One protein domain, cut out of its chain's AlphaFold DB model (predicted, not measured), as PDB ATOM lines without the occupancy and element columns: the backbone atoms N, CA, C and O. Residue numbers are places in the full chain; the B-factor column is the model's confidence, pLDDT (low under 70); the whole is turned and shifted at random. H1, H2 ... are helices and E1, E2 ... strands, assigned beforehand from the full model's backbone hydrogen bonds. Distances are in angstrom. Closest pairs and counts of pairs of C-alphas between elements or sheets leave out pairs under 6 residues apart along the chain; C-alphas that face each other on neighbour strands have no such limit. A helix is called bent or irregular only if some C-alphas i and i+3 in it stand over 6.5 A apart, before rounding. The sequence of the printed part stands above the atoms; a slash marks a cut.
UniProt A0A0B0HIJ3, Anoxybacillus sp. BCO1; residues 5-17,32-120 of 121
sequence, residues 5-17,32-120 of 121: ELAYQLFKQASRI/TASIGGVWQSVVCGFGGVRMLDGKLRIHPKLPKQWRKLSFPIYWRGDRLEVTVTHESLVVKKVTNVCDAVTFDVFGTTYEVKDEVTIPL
ATOM      1  N   GLU A   5      12.600 -16.930  -0.646       92.19
ATOM      2  CA  GLU A   5      13.937 -16.922  -0.055       92.19
ATOM      3  C   GLU A   5      14.151 -18.202   0.747       92.19
ATOM      4  O   GLU A   5      15.139 -18.899   0.517       92.19
ATOM      5  N   LEU A   6      13.185 -18.589   1.588       95.25
ATOM      6  CA  LEU A   6      13.247 -19.860   2.306       95.25
ATOM      7  C   LEU A   6      13.342 -21.048   1.340       95.25
ATOM      8  O   LEU A   6      14.191 -21.920   1.532       95.25
ATOM      9  N   ALA A   7      12.545 -21.061   0.265       95.94
ATOM     10  CA  ALA A   7      12.618 -22.110  -0.754       95.94
ATOM     11  C   ALA A   7      14.023 -22.219  -1.376       95.94
ATOM     12  O   ALA A   7      14.551 -23.322  -1.532       95.94
ATOM     13  N   TYR A   8      14.661 -21.087  -1.691       96.88
ATOM     14  CA  TYR A   8      16.019 -21.074  -2.237       96.88
ATOM     15  C   TYR A   8      17.080 -21.510  -1.216       96.88
ATOM     16  O   TYR A   8      18.033 -22.209  -1.573       96.88
ATOM     17  N   GLN A   9      16.923 -21.144   0.058       96.38
ATOM     18  CA  GLN A   9      17.816 -21.603   1.125       96.38
ATOM     19  C   GLN A   9      17.725 -23.120   1.322       96.38
ATOM     20  O   GLN A   9      18.761 -23.784   1.349       96.38
ATOM     21  N   LEU A  10      16.512 -23.676   1.370       96.12
ATOM     22  CA  LEU A  10      16.290 -25.121   1.478       96.12
ATOM     23  C   LEU A  10      16.841 -25.873   0.261       96.12
ATOM     24  O   LEU A  10      17.537 -26.874   0.424       96.12
ATOM     25  N   PHE A  11      16.618 -25.354  -0.951       96.56
ATOM     26  CA  PHE A  11      17.216 -25.908  -2.169       96.56
ATOM     27  C   PHE A  11      18.750 -25.963  -2.082       96.56
ATOM     28  O   PHE A  11      19.336 -27.009  -2.355       96.56
ATOM     29  N   LYS A  12      19.406 -24.871  -1.660       96.00
ATOM     30  CA  LYS A  12      20.871 -24.832  -1.501       96.00
ATOM     31  C   LYS A  12      21.379 -25.816  -0.452       96.00
ATOM     32  O   LYS A  12      22.467 -26.358  -0.622       96.00
ATOM     33  N   GLN A  13      20.649 -25.999   0.647       94.50
ATOM     34  CA  GLN A  13      21.015 -26.979   1.669       94.50
ATOM     35  C   GLN A  13      20.941 -28.391   1.085       94.50
ATOM     36  O   GLN A  13      21.932 -29.115   1.138       94.50
ATOM     37  N   ALA A  14      19.822 -28.736   0.440       94.69
ATOM     38  CA  ALA A  14      19.627 -30.040  -0.187       94.69
ATOM     39  C   ALA A  14      20.677 -30.332  -1.272       94.69
ATOM     40  O   ALA A  14      21.267 -31.412  -1.288       94.69
ATOM     41  N   SER A  15      20.992 -29.352  -2.128       94.75
ATOM     42  CA  SER A  15      21.972 -29.511  -3.211       94.75
ATOM     43  C   SER A  15      23.421 -29.647  -2.727       94.75
ATOM     44  O   SER A  15      24.304 -29.944  -3.527       94.75
ATOM     45  N   ARG A  16      23.688 -29.376  -1.445       94.81
ATOM     46  CA  ARG A  16      25.018 -29.442  -0.822       94.81
ATOM     47  C   ARG A  16      25.148 -30.599   0.161       94.81
ATOM     48  O   ARG A  16      26.156 -30.662   0.850       94.81
ATOM     49  N   ILE A  17      24.169 -31.499   0.257       93.94
ATOM     50  CA  ILE A  17      24.272 -32.628   1.189       93.94
ATOM     51  C   ILE A  17      25.504 -33.474   0.857       93.94
ATOM     52  O   ILE A  17      26.328 -33.679   1.740       93.94
ATOM     53  N   THR A  32      20.659 -40.635  -2.810       94.12
ATOM     54  CA  THR A  32      19.953 -40.740  -4.103       94.12
ATOM     55  C   THR A  32      18.537 -40.152  -4.086       94.12
ATOM     56  O   THR A  32      18.155 -39.440  -5.016       94.12
ATOM     57  N   ALA A  33      17.779 -40.356  -3.004       93.62
ATOM     58  CA  ALA A  33      16.468 -39.729  -2.823       93.62
ATOM     59  C   ALA A  33      16.558 -38.191  -2.769       93.62
ATOM     60  O   ALA A  33      15.732 -37.501  -3.368       93.62
ATOM     61  N   SER A  34      17.590 -37.653  -2.109       93.62
ATOM     62  CA  SER A  34      17.848 -36.209  -2.050       93.62
ATOM     63  C   SER A  34      18.163 -35.643  -3.434       93.62
ATOM     64  O   SER A  34      17.588 -34.631  -3.823       93.62
ATOM     65  N   ILE A  35      18.989 -36.330  -4.227       95.00
ATOM     66  CA  ILE A  35      19.319 -35.919  -5.602       95.00
ATOM     67  C   ILE A  35      18.048 -35.831  -6.466       95.00
ATOM     68  O   ILE A  35      17.838 -34.839  -7.171       95.00
ATOM     69  N   GLY A  36      17.148 -36.815  -6.359       96.75
ATOM     70  CA  GLY A  36      15.829 -36.752  -6.998       96.75
ATOM     71  C   GLY A  36      14.974 -35.580  -6.491       96.75
ATOM     72  O   GLY A  36      14.304 -34.907  -7.278       96.75
ATOM     73  N   GLY A  37      15.029 -35.288  -5.191       96.62
ATOM     74  CA  GLY A  37      14.372 -34.130  -4.578       96.62
ATOM     75  C   GLY A  37      14.920 -32.783  -5.063       96.62
ATOM     76  O   GLY A  37      14.147 -31.845  -5.271       96.62
ATOM     77  N   VAL A  38      16.228 -32.686  -5.315       97.12
ATOM     78  CA  VAL A  38      16.869 -31.500  -5.902       97.12
ATOM     79  C   VAL A  38      16.304 -31.246  -7.298       97.12
ATOM     80  O   VAL A  38      15.839 -30.137  -7.558       97.12
ATOM     81  N   TRP A  39      16.237 -32.263  -8.166       97.62
ATOM     82  CA  TRP A  39      15.622 -32.121  -9.494       97.62
ATOM     83  C   TRP A  39      14.153 -31.677  -9.406       97.62
ATOM     84  O   TRP A  39      13.759 -30.715 -10.070       97.62
ATOM     85  N   GLN A  40      13.357 -32.310  -8.535       97.75
ATOM     86  CA  GLN A  40      11.946 -31.948  -8.341       97.75
ATOM     87  C   GLN A  40      11.778 -30.511  -7.835       97.75
ATOM     88  O   GLN A  40      10.865 -29.804  -8.265       97.75
ATOM     89  N   SER A  41      12.668 -30.051  -6.955       97.19
ATOM     90  CA  SER A  41      12.663 -28.675  -6.447       97.19
ATOM     91  C   SER A  41      12.933 -27.660  -7.559       97.19
ATOM     92  O   SER A  41      12.312 -26.599  -7.586       97.19
ATOM     93  N   VAL A  42      13.807 -27.992  -8.514       98.06
ATOM     94  CA  VAL A  42      14.082 -27.138  -9.677       98.06
ATOM     95  C   VAL A  42      12.922 -27.149 -10.666       98.06
ATOM     96  O   VAL A  42      12.366 -26.094 -10.951       98.06
ATOM     97  N   VAL A  43      12.546 -28.316 -11.189       98.38
ATOM     98  CA  VAL A  43      11.591 -28.429 -12.306       98.38
ATOM     99  C   VAL A  43      10.162 -28.197 -11.838       98.38
ATOM    100  O   VAL A  43       9.416 -27.395 -12.398       98.38
ATOM    101  N   CYS A  44       9.775 -28.894 -10.780       97.62
ATOM    102  CA  CYS A  44       8.405 -28.902 -10.310       97.62
ATOM    103  C   CYS A  44       8.175 -27.777  -9.273       97.62
ATOM    104  O   CYS A  44       7.064 -27.272  -9.147       97.62
ATOM    105  N   GLY A  45       9.210 -27.367  -8.533       96.88
ATOM    106  CA  GLY A  45       9.187 -26.198  -7.646       96.88
ATOM    107  C   GLY A  45       9.344 -24.881  -8.411       96.88
ATOM    108  O   GLY A  45       8.349 -24.262  -8.776       96.88
ATOM    109  N   PHE A  46      10.582 -24.445  -8.662       97.62
ATOM    110  CA  PHE A  46      10.865 -23.138  -9.281       97.62
ATOM    111  C   PHE A  46      10.400 -23.027 -10.741       97.62
ATOM    112  O   PHE A  46       9.919 -21.973 -11.151       97.62
ATOM    113  N   GLY A  47      10.508 -24.105 -11.521       97.75
ATOM    114  CA  GLY A  47       9.975 -24.196 -12.883       97.75
ATOM    115  C   GLY A  47       8.449 -24.299 -12.931       97.75
ATOM    116  O   GLY A  47       7.854 -24.093 -13.985       97.75
ATOM    117  N   GLY A  48       7.803 -24.578 -11.793       97.38
ATOM    118  CA  GLY A  48       6.351 -24.537 -11.658       97.38
ATOM    119  C   GLY A  48       5.598 -25.645 -12.386       97.38
ATOM    120  O   GLY A  48       4.389 -25.509 -12.581       97.38
ATOM    121  N   VAL A  49       6.280 -26.718 -12.802       98.38
ATOM    122  CA  VAL A  49       5.647 -27.831 -13.516       98.38
ATOM    123  C   VAL A  49       4.786 -28.658 -12.564       98.38
ATOM    124  O   VAL A  49       5.259 -29.204 -11.556       98.38
ATOM    125  N   ARG A  50       3.504 -28.780 -12.902       97.44
ATOM    126  CA  ARG A  50       2.518 -29.593 -12.184       97.44
ATOM    127  C   ARG A  50       1.549 -30.232 -13.172       97.44
ATOM    128  O   ARG A  50       1.232 -29.650 -14.204       97.44
ATOM    129  N   MET A  51       1.030 -31.400 -12.808       96.50
ATOM    130  CA  MET A  51      -0.207 -31.916 -13.382       96.50
ATOM    131  C   MET A  51      -1.333 -31.661 -12.385       96.50
ATOM    132  O   MET A  51      -1.230 -32.084 -11.233       96.50
ATOM    133  N   LEU A  52      -2.397 -30.995 -12.824       94.62
ATOM    134  CA  LEU A  52      -3.622 -30.822 -12.047       94.62
ATOM    135  C   LEU A  52      -4.811 -31.160 -12.946       94.62
ATOM    136  O   LEU A  52      -4.875 -30.675 -14.073       94.62
ATOM    137  N   ASP A  53      -5.702 -32.036 -12.482       94.38
ATOM    138  CA  ASP A  53      -6.888 -32.484 -13.231       94.38
ATOM    139  C   ASP A  53      -6.565 -32.975 -14.658       94.38
ATOM    140  O   ASP A  53      -7.268 -32.693 -15.627       94.38
ATOM    141  N   GLY A  54      -5.431 -33.671 -14.803       95.25
ATOM    142  CA  GLY A  54      -4.947 -34.193 -16.086       95.25
ATOM    143  C   GLY A  54      -4.394 -33.142 -17.059       95.25
ATOM    144  O   GLY A  54      -4.051 -33.499 -18.191       95.25
ATOM    145  N   LYS A  55      -4.287 -31.874 -16.644       96.75
ATOM    146  CA  LYS A  55      -3.758 -30.752 -17.434       96.75
ATOM    147  C   LYS A  55      -2.342 -30.384 -16.997       96.75
ATOM    148  O   LYS A  55      -2.018 -30.444 -15.809       96.75
ATOM    149  N   LEU A  56      -1.514 -29.983 -17.963       98.38
ATOM    150  CA  LEU A  56      -0.181 -29.446 -17.700       98.38
ATOM    151  C   LEU A  56      -0.305 -28.015 -17.185       98.38
ATOM    152  O   LEU A  56      -0.994 -27.191 -17.780       98.38
ATOM    153  N   ARG A  57       0.397 -27.719 -16.100       98.19
ATOM    154  CA  ARG A  57       0.546 -26.385 -15.533       98.19
ATOM    155  C   ARG A  57       2.024 -26.025 -15.472       98.19
ATOM    156  O   ARG A  57       2.827 -26.848 -15.030       98.19
ATOM    157  N   ILE A  58       2.355 -24.798 -15.864       98.38
ATOM    158  CA  ILE A  58       3.704 -24.228 -15.781       98.38
ATOM    159  C   ILE A  58       3.592 -22.840 -15.145       98.38
ATOM    160  O   ILE A  58       3.336 -21.849 -15.821       98.38
ATOM    161  N   HIS A  59       3.720 -22.770 -13.817       97.12
ATOM    162  CA  HIS A  59       3.636 -21.518 -13.041       97.12
ATOM    163  C   HIS A  59       5.005 -21.178 -12.438       97.12
ATOM    164  O   HIS A  59       5.235 -21.447 -11.253       97.12
ATOM    165  N   PRO A  60       5.952 -20.662 -13.238       96.69
ATOM    166  CA  PRO A  60       7.323 -20.494 -12.790       96.69
ATOM    167  C   PRO A  60       7.448 -19.418 -11.711       96.69
ATOM    168  O   PRO A  60       6.815 -18.366 -11.764       96.69
ATOM    169  N   LYS A  61       8.335 -19.655 -10.747       94.62
ATOM    170  CA  LYS A  61       8.715 -18.692  -9.710       94.62
ATOM    171  C   LYS A  61      10.215 -18.776  -9.478       94.62
ATOM    172  O   LYS A  61      10.668 -19.476  -8.578       94.62
ATOM    173  N   LEU A  62      10.996 -18.069 -10.293       95.88
ATOM    174  CA  LEU A  62      12.448 -18.075 -10.136       95.88
ATOM    175  C   LEU A  62      12.885 -17.359  -8.847       95.88
ATOM    176  O   LEU A  62      12.339 -16.300  -8.507       95.88
ATOM    177  N   PRO A  63      13.895 -17.895  -8.138       95.81
ATOM    178  CA  PRO A  63      14.566 -17.162  -7.077       95.81
ATOM    179  C   PRO A  63      15.366 -15.999  -7.687       95.81
ATOM    180  O   PRO A  63      15.848 -16.097  -8.813       95.81
ATOM    181  N   LYS A  64      15.547 -14.901  -6.940       94.94
ATOM    182  CA  LYS A  64      16.235 -13.678  -7.422       94.94
ATOM    183  C   LYS A  64      17.679 -13.930  -7.880       94.94
ATOM    184  O   LYS A  64      18.265 -13.135  -8.602       94.94
ATOM    185  N   GLN A  65      18.271 -15.018  -7.401       96.69
ATOM    186  CA  GLN A  65      19.642 -15.424  -7.664       96.69
ATOM    187  C   GLN A  65      19.809 -16.060  -9.057       96.69
ATOM    188  O   GLN A  65      20.940 -16.198  -9.523       96.69
ATOM    189  N   TRP A  66      18.723 -16.468  -9.725       97.19
ATOM    190  CA  TRP A  66      18.771 -17.122 -11.035       97.19
ATOM    191  C   TRP A  66      18.309 -16.185 -12.140       97.19
ATOM    192  O   TRP A  66      17.175 -15.733 -12.148       97.19
ATOM    193  N   ARG A  67      19.164 -15.968 -13.142       97.94
ATOM    194  CA  ARG A  67      18.788 -15.181 -14.330       97.94
ATOM    195  C   ARG A  67      17.911 -15.968 -15.303       97.94
ATOM    196  O   ARG A  67      17.077 -15.392 -15.994       97.94
ATOM    197  N   LYS A  68      18.147 -17.276 -15.389       98.38
ATOM    198  CA  LYS A  68      17.500 -18.179 -16.338       98.38
ATOM    199  C   LYS A  68      17.497 -19.601 -15.787       98.38
ATOM    200  O   LYS A  68      18.477 -20.025 -15.177       98.38
ATOM    201  N   LEU A  69      16.428 -20.333 -16.066       98.56
ATOM    202  CA  LEU A  69      16.309 -21.773 -15.865       98.56
ATOM    203  C   LEU A  69      15.867 -22.408 -17.187       98.56
ATOM    204  O   LEU A  69      14.969 -21.887 -17.841       98.56
ATOM    205  N   SER A  70      16.488 -23.515 -17.592       98.62
ATOM    206  CA  SER A  70      16.081 -24.265 -18.782       98.62
ATOM    207  C   SER A  70      16.136 -25.760 -18.510       98.62
ATOM    208  O   SER A  70      17.102 -26.237 -17.910       98.62
ATOM    209  N   PHE A  71      15.091 -26.485 -18.898       98.69
ATOM    210  CA  PHE A  71      14.995 -27.928 -18.702       98.69
ATOM    211  C   PHE A  71      14.027 -28.565 -19.709       98.69
ATOM    212  O   PHE A  71      13.062 -27.924 -20.137       98.69
ATOM    213  N   PRO A  72      14.242 -29.840 -20.073       98.31
ATOM    214  CA  PRO A  72      13.266 -30.611 -20.821       98.31
ATOM    215  C   PRO A  72      12.234 -31.268 -19.890       98.31
ATOM    216  O   PRO A  72      12.557 -31.679 -18.773       98.31
ATOM    217  N   ILE A  73      11.012 -31.450 -20.384       98.31
ATOM    218  CA  ILE A  73      10.015 -32.376 -19.829       98.31
ATOM    219  C   ILE A  73       9.377 -33.187 -20.952       98.31
ATOM    220  O   ILE A  73       9.336 -32.750 -22.099       98.31
ATOM    221  N   TYR A  74       8.845 -34.357 -20.609       98.06
ATOM    222  CA  TYR A  74       7.961 -35.109 -21.491       98.06
ATOM    223  C   TYR A  74       6.528 -34.964 -20.998       98.06
ATOM    224  O   TYR A  74       6.232 -35.256 -19.838       98.06
ATOM    225  N   TRP A  75       5.637 -34.530 -21.881       98.00
ATOM    226  CA  TRP A  75       4.211 -34.436 -21.614       98.00
ATOM    227  C   TRP A  75       3.439 -35.224 -22.662       98.00
ATOM    228  O   TRP A  75       3.443 -34.878 -23.838       98.00
ATOM    229  N   ARG A  76       2.781 -36.309 -22.229       95.81
ATOM    230  CA  ARG A  76       1.991 -37.200 -23.101       95.81
ATOM    231  C   ARG A  76       2.746 -37.665 -24.359       95.81
ATOM    232  O   ARG A  76       2.169 -37.783 -25.430       95.81
ATOM    233  N   GLY A  77       4.040 -37.943 -24.209       96.81
ATOM    234  CA  GLY A  77       4.919 -38.392 -25.292       96.81
ATOM    235  C   GLY A  77       5.676 -37.263 -25.991       96.81
ATOM    236  O   GLY A  77       6.764 -37.521 -26.501       96.81
ATOM    237  N   ASP A  78       5.186 -36.022 -25.942       98.06
ATOM    238  CA  ASP A  78       5.895 -34.889 -26.529       98.06
ATOM    239  C   ASP A  78       6.984 -34.338 -25.607       98.06
ATOM    240  O   ASP A  78       6.748 -34.063 -24.428       98.06
ATOM    241  N   ARG A  79       8.187 -34.138 -26.152       98.31
ATOM    242  CA  ARG A  79       9.281 -33.448 -25.471       98.31
ATOM    243  C   ARG A  79       9.103 -31.941 -25.620       98.31
ATOM    244  O   ARG A  79       9.122 -31.412 -26.732       98.31
ATOM    245  N   LEU A  80       9.014 -31.261 -24.486       98.69
ATOM    246  CA  LEU A  80       8.999 -29.808 -24.392       98.69
ATOM    247  C   LEU A  80      10.312 -29.320 -23.786       98.69
ATOM    248  O   LEU A  80      10.779 -29.865 -22.787       98.69
ATOM    249  N   GLU A  81      10.882 -28.271 -24.359       98.69
ATOM    250  CA  GLU A  81      11.964 -27.494 -23.768       98.69
ATOM    251  C   GLU A  81      11.378 -26.226 -23.158       98.69
ATOM    252  O   GLU A  81      10.827 -25.371 -23.852       98.69
ATOM    253  N   VAL A  82      11.473 -26.132 -21.835       98.75
ATOM    254  CA  VAL A  82      10.954 -25.012 -21.056       98.75
ATOM    255  C   VAL A  82      12.123 -24.119 -20.680       98.75
ATOM    256  O   VAL A  82      13.115 -24.581 -20.114       98.75
ATOM    257  N   THR A  83      12.012 -22.831 -20.981       98.88
ATOM    258  CA  THR A  83      12.973 -21.807 -20.581       98.88
ATOM    259  C   THR A  83      12.255 -20.696 -19.841       98.88
ATOM    260  O   THR A  83      11.268 -20.155 -20.318       98.88
ATOM    261  N   VAL A  84      12.768 -20.338 -18.674       98.62
ATOM    262  CA  VAL A  84      12.178 -19.341 -17.787       98.62
ATOM    263  C   VAL A  84      13.219 -18.274 -17.486       98.62
ATOM    264  O   VAL A  84      14.354 -18.603 -17.130       98.62
ATOM    265  N   THR A  85      12.824 -17.011 -17.582       98.44
ATOM    266  CA  THR A  85      13.533 -15.849 -17.032       98.44
ATOM    267  C   THR A  85      12.607 -15.111 -16.060       98.44
ATOM    268  O   THR A  85      11.500 -15.564 -15.773       98.44
ATOM    269  N   HIS A  86      13.044 -13.974 -15.517       96.88
ATOM    270  CA  HIS A  86      12.147 -13.106 -14.746       96.88
ATOM    271  C   HIS A  86      11.119 -12.362 -15.614       96.88
ATOM    272  O   HIS A  86      10.161 -11.828 -15.071       96.88
ATOM    273  N   GLU A  87      11.312 -12.333 -16.932       97.69
ATOM    274  CA  GLU A  87      10.513 -11.540 -17.874       97.69
ATOM    275  C   GLU A  87       9.587 -12.412 -18.722       97.69
ATOM    276  O   GLU A  87       8.528 -11.956 -19.148       97.69
ATOM    277  N   SER A  88       9.976 -13.662 -18.991       98.19
ATOM    278  CA  SER A  88       9.235 -14.535 -19.896       98.19
ATOM    279  C   SER A  88       9.390 -16.026 -19.593       98.19
ATOM    280  O   SER A  88      10.368 -16.496 -19.002       98.19
ATOM    281  N   LEU A  89       8.391 -16.776 -20.044       98.69
ATOM    282  CA  LEU A  89       8.363 -18.224 -20.165       98.69
ATOM    283  C   LEU A  89       8.343 -18.569 -21.657       98.69
ATOM    284  O   LEU A  89       7.437 -18.164 -22.378       98.69
ATOM    285  N   VAL A  90       9.315 -19.347 -22.112       98.81
ATOM    286  CA  VAL A  90       9.362 -19.908 -23.463       98.81
ATOM    287  C   VAL A  90       9.132 -21.407 -23.366       98.81
ATOM    288  O   VAL A  90       9.816 -22.095 -22.603       98.81
ATOM    289  N   VAL A  91       8.180 -21.914 -24.141       98.75
ATOM    290  CA  VAL A  91       7.936 -23.350 -24.288       98.75
ATOM    291  C   VAL A  91       8.125 -23.704 -25.750       98.75
ATOM    292  O   VAL A  91       7.415 -23.187 -26.610       98.75
ATOM    293  N   LYS A  92       9.076 -24.594 -26.018       98.69
ATOM    294  CA  LYS A  92       9.346 -25.133 -27.345       98.69
ATOM    295  C   LYS A  92       8.980 -26.607 -27.387       98.69
ATOM    296  O   LYS A  92       9.442 -27.387 -26.556       98.69
ATOM    297  N   LYS A  93       8.179 -27.003 -28.363       98.31
ATOM    298  CA  LYS A  93       7.853 -28.395 -28.649       98.31
ATOM    299  C   LYS A  93       8.887 -28.950 -29.633       98.31
ATOM    300  O   LYS A  93       9.109 -28.396 -30.702       98.31
ATOM    301  N   VAL A  94       9.589 -30.004 -29.217       97.94
ATOM    302  CA  VAL A  94      10.725 -30.579 -29.965       97.94
ATOM    303  C   VAL A  94      10.298 -31.783 -30.802       97.94
ATOM    304  O   VAL A  94      10.895 -32.070 -31.835       97.94
ATOM    305  N   THR A  95       9.274 -32.500 -30.352       96.19
ATOM    306  CA  THR A  95       8.697 -33.657 -31.045       96.19
ATOM    307  C   THR A  95       7.304 -33.332 -31.566       96.19
ATOM    308  O   THR A  95       6.680 -32.370 -31.132       96.19
ATOM    309  N   ASN A  96       6.806 -34.161 -32.482       94.00
ATOM    310  CA  ASN A  96       5.495 -33.994 -33.105       94.00
ATOM    311  C   ASN A  96       4.610 -35.224 -32.885       94.00
ATOM    312  O   ASN A  96       4.071 -35.778 -33.838       94.00
ATOM    313  N   VAL A  97       4.507 -35.690 -31.635       95.44
ATOM    314  CA  VAL A  97       3.608 -36.800 -31.273       95.44
ATOM    315  C   VAL A  97       2.152 -36.340 -31.352       95.44
ATOM    316  O   VAL A  97       1.310 -37.045 -31.902       95.44
ATOM    317  N   CYS A  98       1.852 -35.152 -30.831       93.75
ATOM    318  CA  CYS A  98       0.591 -34.446 -31.033       93.75
ATOM    319  C   CYS A  98       0.802 -33.215 -31.927       93.75
ATOM    320  O   CYS A  98       1.904 -32.667 -31.993       93.75
ATOM    321  N   ASP A  99      -0.261 -32.725 -32.569       95.19
ATOM    322  CA  ASP A  99      -0.197 -31.486 -33.361       95.19
ATOM    323  C   ASP A  99       0.134 -30.275 -32.481       95.19
ATOM    324  O   ASP A  99       0.904 -29.397 -32.870       95.19
ATOM    325  N   ALA A 100      -0.411 -30.254 -31.263       97.00
ATOM    326  CA  ALA A 100      -0.196 -29.192 -30.299       97.00
ATOM    327  C   ALA A 100      -0.278 -29.702 -28.854       97.00
ATOM    328  O   ALA A 100      -0.929 -30.708 -28.568       97.00
ATOM    329  N   VAL A 101       0.362 -28.977 -27.934       98.06
ATOM    330  CA  VAL A 101       0.263 -29.218 -26.489       98.06
ATOM    331  C   VAL A 101      -0.366 -28.010 -25.806       98.06
ATOM    332  O   VAL A 101       0.074 -26.881 -26.000       98.06
ATOM    333  N   THR A 102      -1.372 -28.262 -24.966       98.12
ATOM    334  CA  THR A 102      -2.027 -27.238 -24.144       98.12
ATOM    335  C   THR A 102      -1.500 -27.245 -22.715       98.12
ATOM    336  O   THR A 102      -1.235 -28.302 -22.131       98.12
ATOM    337  N   PHE A 103      -1.348 -26.056 -22.137       98.19
ATOM    338  CA  PHE A 103      -0.876 -25.883 -20.766       98.19
ATOM    339  C   PHE A 103      -1.393 -24.587 -20.133       98.19
ATOM    340  O   PHE A 103      -1.705 -23.616 -20.816       98.19
ATOM    341  N   ASP A 104      -1.499 -24.593 -18.808       98.25
ATOM    342  CA  ASP A 104      -1.963 -23.474 -17.989       98.25
ATOM    343  C   ASP A 104      -0.782 -22.664 -17.429       98.25
ATOM    344  O   ASP A 104       0.126 -23.223 -16.802       98.25
ATOM    345  N   VAL A 105      -0.841 -21.344 -17.599       97.94
ATOM    346  CA  VAL A 105       0.097 -20.371 -17.028       97.94
ATOM    347  C   VAL A 105      -0.708 -19.281 -16.323       97.94
ATOM    348  O   VAL A 105      -1.428 -18.513 -16.949       97.94
ATOM    349  N   PHE A 106      -0.620 -19.261 -14.992       95.38
ATOM    350  CA  PHE A 106      -1.341 -18.362 -14.083       95.38
ATOM    351  C   PHE A 106      -2.857 -18.232 -14.338       95.38
ATOM    352  O   PHE A 106      -3.431 -17.171 -14.116       95.38
ATOM    353  N   GLY A 107      -3.526 -19.317 -14.749       94.88
ATOM    354  CA  GLY A 107      -4.969 -19.352 -15.011       94.88
ATOM    355  C   GLY A 107      -5.338 -19.159 -16.485       94.88
ATOM    356  O   GLY A 107      -6.490 -19.389 -16.857       94.88
ATOM    357  N   THR A 108      -4.376 -18.783 -17.329       96.69
ATOM    358  CA  THR A 108      -4.563 -18.633 -18.774       96.69
ATOM    359  C   THR A 108      -4.071 -19.884 -19.490       96.69
ATOM    360  O   THR A 108      -2.957 -20.358 -19.265       96.69
ATOM    361  N   THR A 109      -4.907 -20.432 -20.374       97.62
ATOM    362  CA  THR A 109      -4.540 -21.596 -21.191       97.62
ATOM    363  C   THR A 109      -3.822 -21.145 -22.456       97.62
ATOM    364  O   THR A 109      -4.332 -20.304 -23.193       97.62
ATOM    365  N   TYR A 110      -2.669 -21.752 -22.717       98.06
ATOM    366  CA  TYR A 110      -1.867 -21.564 -23.918       98.06
ATOM    367  C   TYR A 110      -1.761 -22.873 -24.697       98.06
ATOM    368  O   TYR A 110      -1.928 -23.964 -24.147       98.06
ATOM    369  N   GLU A 111      -1.454 -22.747 -25.982       97.88
ATOM    370  CA  GLU A 111      -1.169 -23.856 -26.884       97.88
ATOM    371  C   GLU A 111       0.193 -23.629 -27.551       97.88
ATOM    372  O   GLU A 111       0.534 -22.502 -27.914       97.88
ATOM    373  N   VAL A 112       0.971 -24.700 -27.720       98.06
ATOM    374  CA  VAL A 112       2.237 -24.685 -28.460       98.06
ATOM    375  C   VAL A 112       2.240 -25.754 -29.549       98.06
ATOM    376  O   VAL A 112       1.992 -26.930 -29.274       98.06
ATOM    377  N   LYS A 113       2.551 -25.334 -30.780       97.56
ATOM    378  CA  LYS A 113       2.796 -26.220 -31.932       97.56
ATOM    379  C   LYS A 113       4.291 -26.416 -32.168       97.56
ATOM    380  O   LYS A 113       4.743 -27.555 -32.148       97.56
ATOM    381  N   ASP A 114       5.028 -25.302 -32.245       97.06
ATOM    382  CA  ASP A 114       6.491 -25.264 -32.375       97.06
ATOM    383  C   ASP A 114       7.141 -24.543 -31.185       97.06
ATOM    384  O   ASP A 114       7.858 -25.148 -30.395       97.06
ATOM    385  N   GLU A 115       6.857 -23.252 -31.004       98.38
ATOM    386  CA  GLU A 115       7.384 -22.444 -29.902       98.38
ATOM    387  C   GLU A 115       6.395 -21.337 -29.528       98.38
ATOM    388  O   GLU A 115       5.731 -20.763 -30.392       98.38
ATOM    389  N   VAL A 116       6.291 -21.034 -28.236       98.38
ATOM    390  CA  VAL A 116       5.513 -19.903 -27.725       98.38
ATOM    391  C   VAL A 116       6.297 -19.185 -26.633       98.38
ATOM    392  O   VAL A 116       6.919 -19.819 -25.779       98.38
ATOM    393  N   THR A 117       6.257 -17.853 -26.662       98.50
ATOM    394  CA  THR A 117       6.833 -16.984 -25.629       98.50
ATOM    395  C   THR A 117       5.711 -16.259 -24.897       98.50
ATOM    396  O   THR A 117       4.872 -15.611 -25.519       98.50
ATOM    397  N   ILE A 118       5.707 -16.365 -23.572       98.31
ATOM    398  CA  ILE A 118       4.690 -15.825 -22.672       98.31
ATOM    399  C   ILE A 118       5.372 -14.814 -21.742       98.31
ATOM    400  O   ILE A 118       6.266 -15.209 -20.990       98.31
ATOM    401  N   PRO A 119       4.994 -13.527 -21.772       97.38
ATOM    402  CA  PRO A 119       5.473 -12.545 -20.800       97.38
ATOM    403  C   PRO A 119       5.029 -12.900 -19.371       97.38
ATOM    404  O   PRO A 119       3.910 -13.364 -19.169       97.38
ATOM    405  N   LEU A 120       5.904 -12.682 -18.388       92.50
ATOM    406  CA  LEU A 120       5.658 -12.928 -16.956       92.50
ATOM    407  C   LEU A 120       5.537 -11.636 -16.125       92.50
ATOM    408  O   LEU A 120       5.448 -11.715 -14.899       92.50
TER     409      LEU A 120
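AT A GLANCE: This is residues 5 to 17 and 32 to 120 of the 121 residues of a protein of Anoxybacillus sp. BCO1 (UniProt A0A0B0HIJ3). Two strongly twisted four-stranded sheets are stacked face to face as a sandwich, somewhat wedged, with a pair of helices, H1 and H2, side by side at one end. The last turns of H2 reach both sheets at their edge strands E1 and E3, while H1 packs on H2 and stays clear of the strands. The printed part has 102 residues with two named helices and then eight named strands, in the order H1 H2 E1 E2 E3 E4 E5 E6 E7 E8, and its class is mixed, helices and strands. One sheet runs E1 E2 E6 E7 and is mixed, the other runs E3 E4 E5 E8 and is antiparallel throughout. The whole is compact, with a radius of gyration of the C-alphas of 14.0 A and spans of 42 by 30 by 24 A.

IN THESE COORDINATES: Find C-alpha 5 at (13.937, -16.922, -0.055); from there H1, residues 5 to 14, runs 14.3 A. Past the cut, C-alpha 32 at (19.953, -40.740, -4.103) begins H2, residues 32 to 46, which is 20.5 A long. H2 is neither bent nor irregular, but only just: C-alphas 43 and 46 are 6.1 A apart. Next come two short strands, E1 at residues 49 to 52 and E2 at residues 55 to 58. Look then for the two longest strands, E3 at residues 68 to 75, 21.7 A, and E4 at residues 78 to 85, 22.6 A. E5, residues 88 to 93, covers 16.5 A. E6, residues 101 to 105, E7, residues 108 to 112, and E8, residues 115 to 119, complete the set, and E8 ends at C-alpha 119, (5.473, -12.545, -20.800).

HOW THE PARTS SIT: Begin with the sandwich, two sheets face to face: the parts that face each other are 10.0 A centre to centre, and their best planes stand 31 degrees apart. In the sheet E3 E4 E5 E8, E3, E4 and E5 form a meander, each strand the antiparallel neighbour of the one before. E3 and E4 are a hairpin, with N 73 and O 80 at 2.9 A. E4 and E5 are a hairpin too, with N 83 and O 90 at 2.8 A. E8 is antiparallel to E5, and N 91 and O 116 are 2.9 A apart. In the other sheet, E1 and E2 are a hairpin, with N 57 and O 50 at 2.8 A. E2 and E6 are parallel, at 54 degrees between their directions, with N 104 and O 56 at 2.8 A. E6 and E7 are a hairpin, with N 110 and O 103 at 2.8 A. Between the sheets, the closest C-alphas of E5 and E7 are those of Lys 93 and Val 112, 6.7 A apart. H2 only grazes the sheet E1 E2 E6 E7, with its residues 40 to 46, and only grazes the other sheet, with its residues 42 to 46. H1 and H2 touch, their closest C-alphas being those of Ala 14 and Val 38 at 6.5 A, with a shallow tilt of 24 degrees, opposite ways. H1 is on neither sheet. In H1 and H2 every O i to N i+4 pair is within hydrogen-bond range.

THE WHOLE: The two C-alphas farthest apart are those of Ile 17 and Asp 99, 42.4 A. Residues 18 to 31 are not printed, and C-alphas 17 and 32 across this cut are 10.6 A apart. Of the links that are printed whole, E2 to E3 and E5 to E6 are short but not tight, and the others are tight. The mean pLDDT of the printed part is 96.9, and no printed residue is under 70.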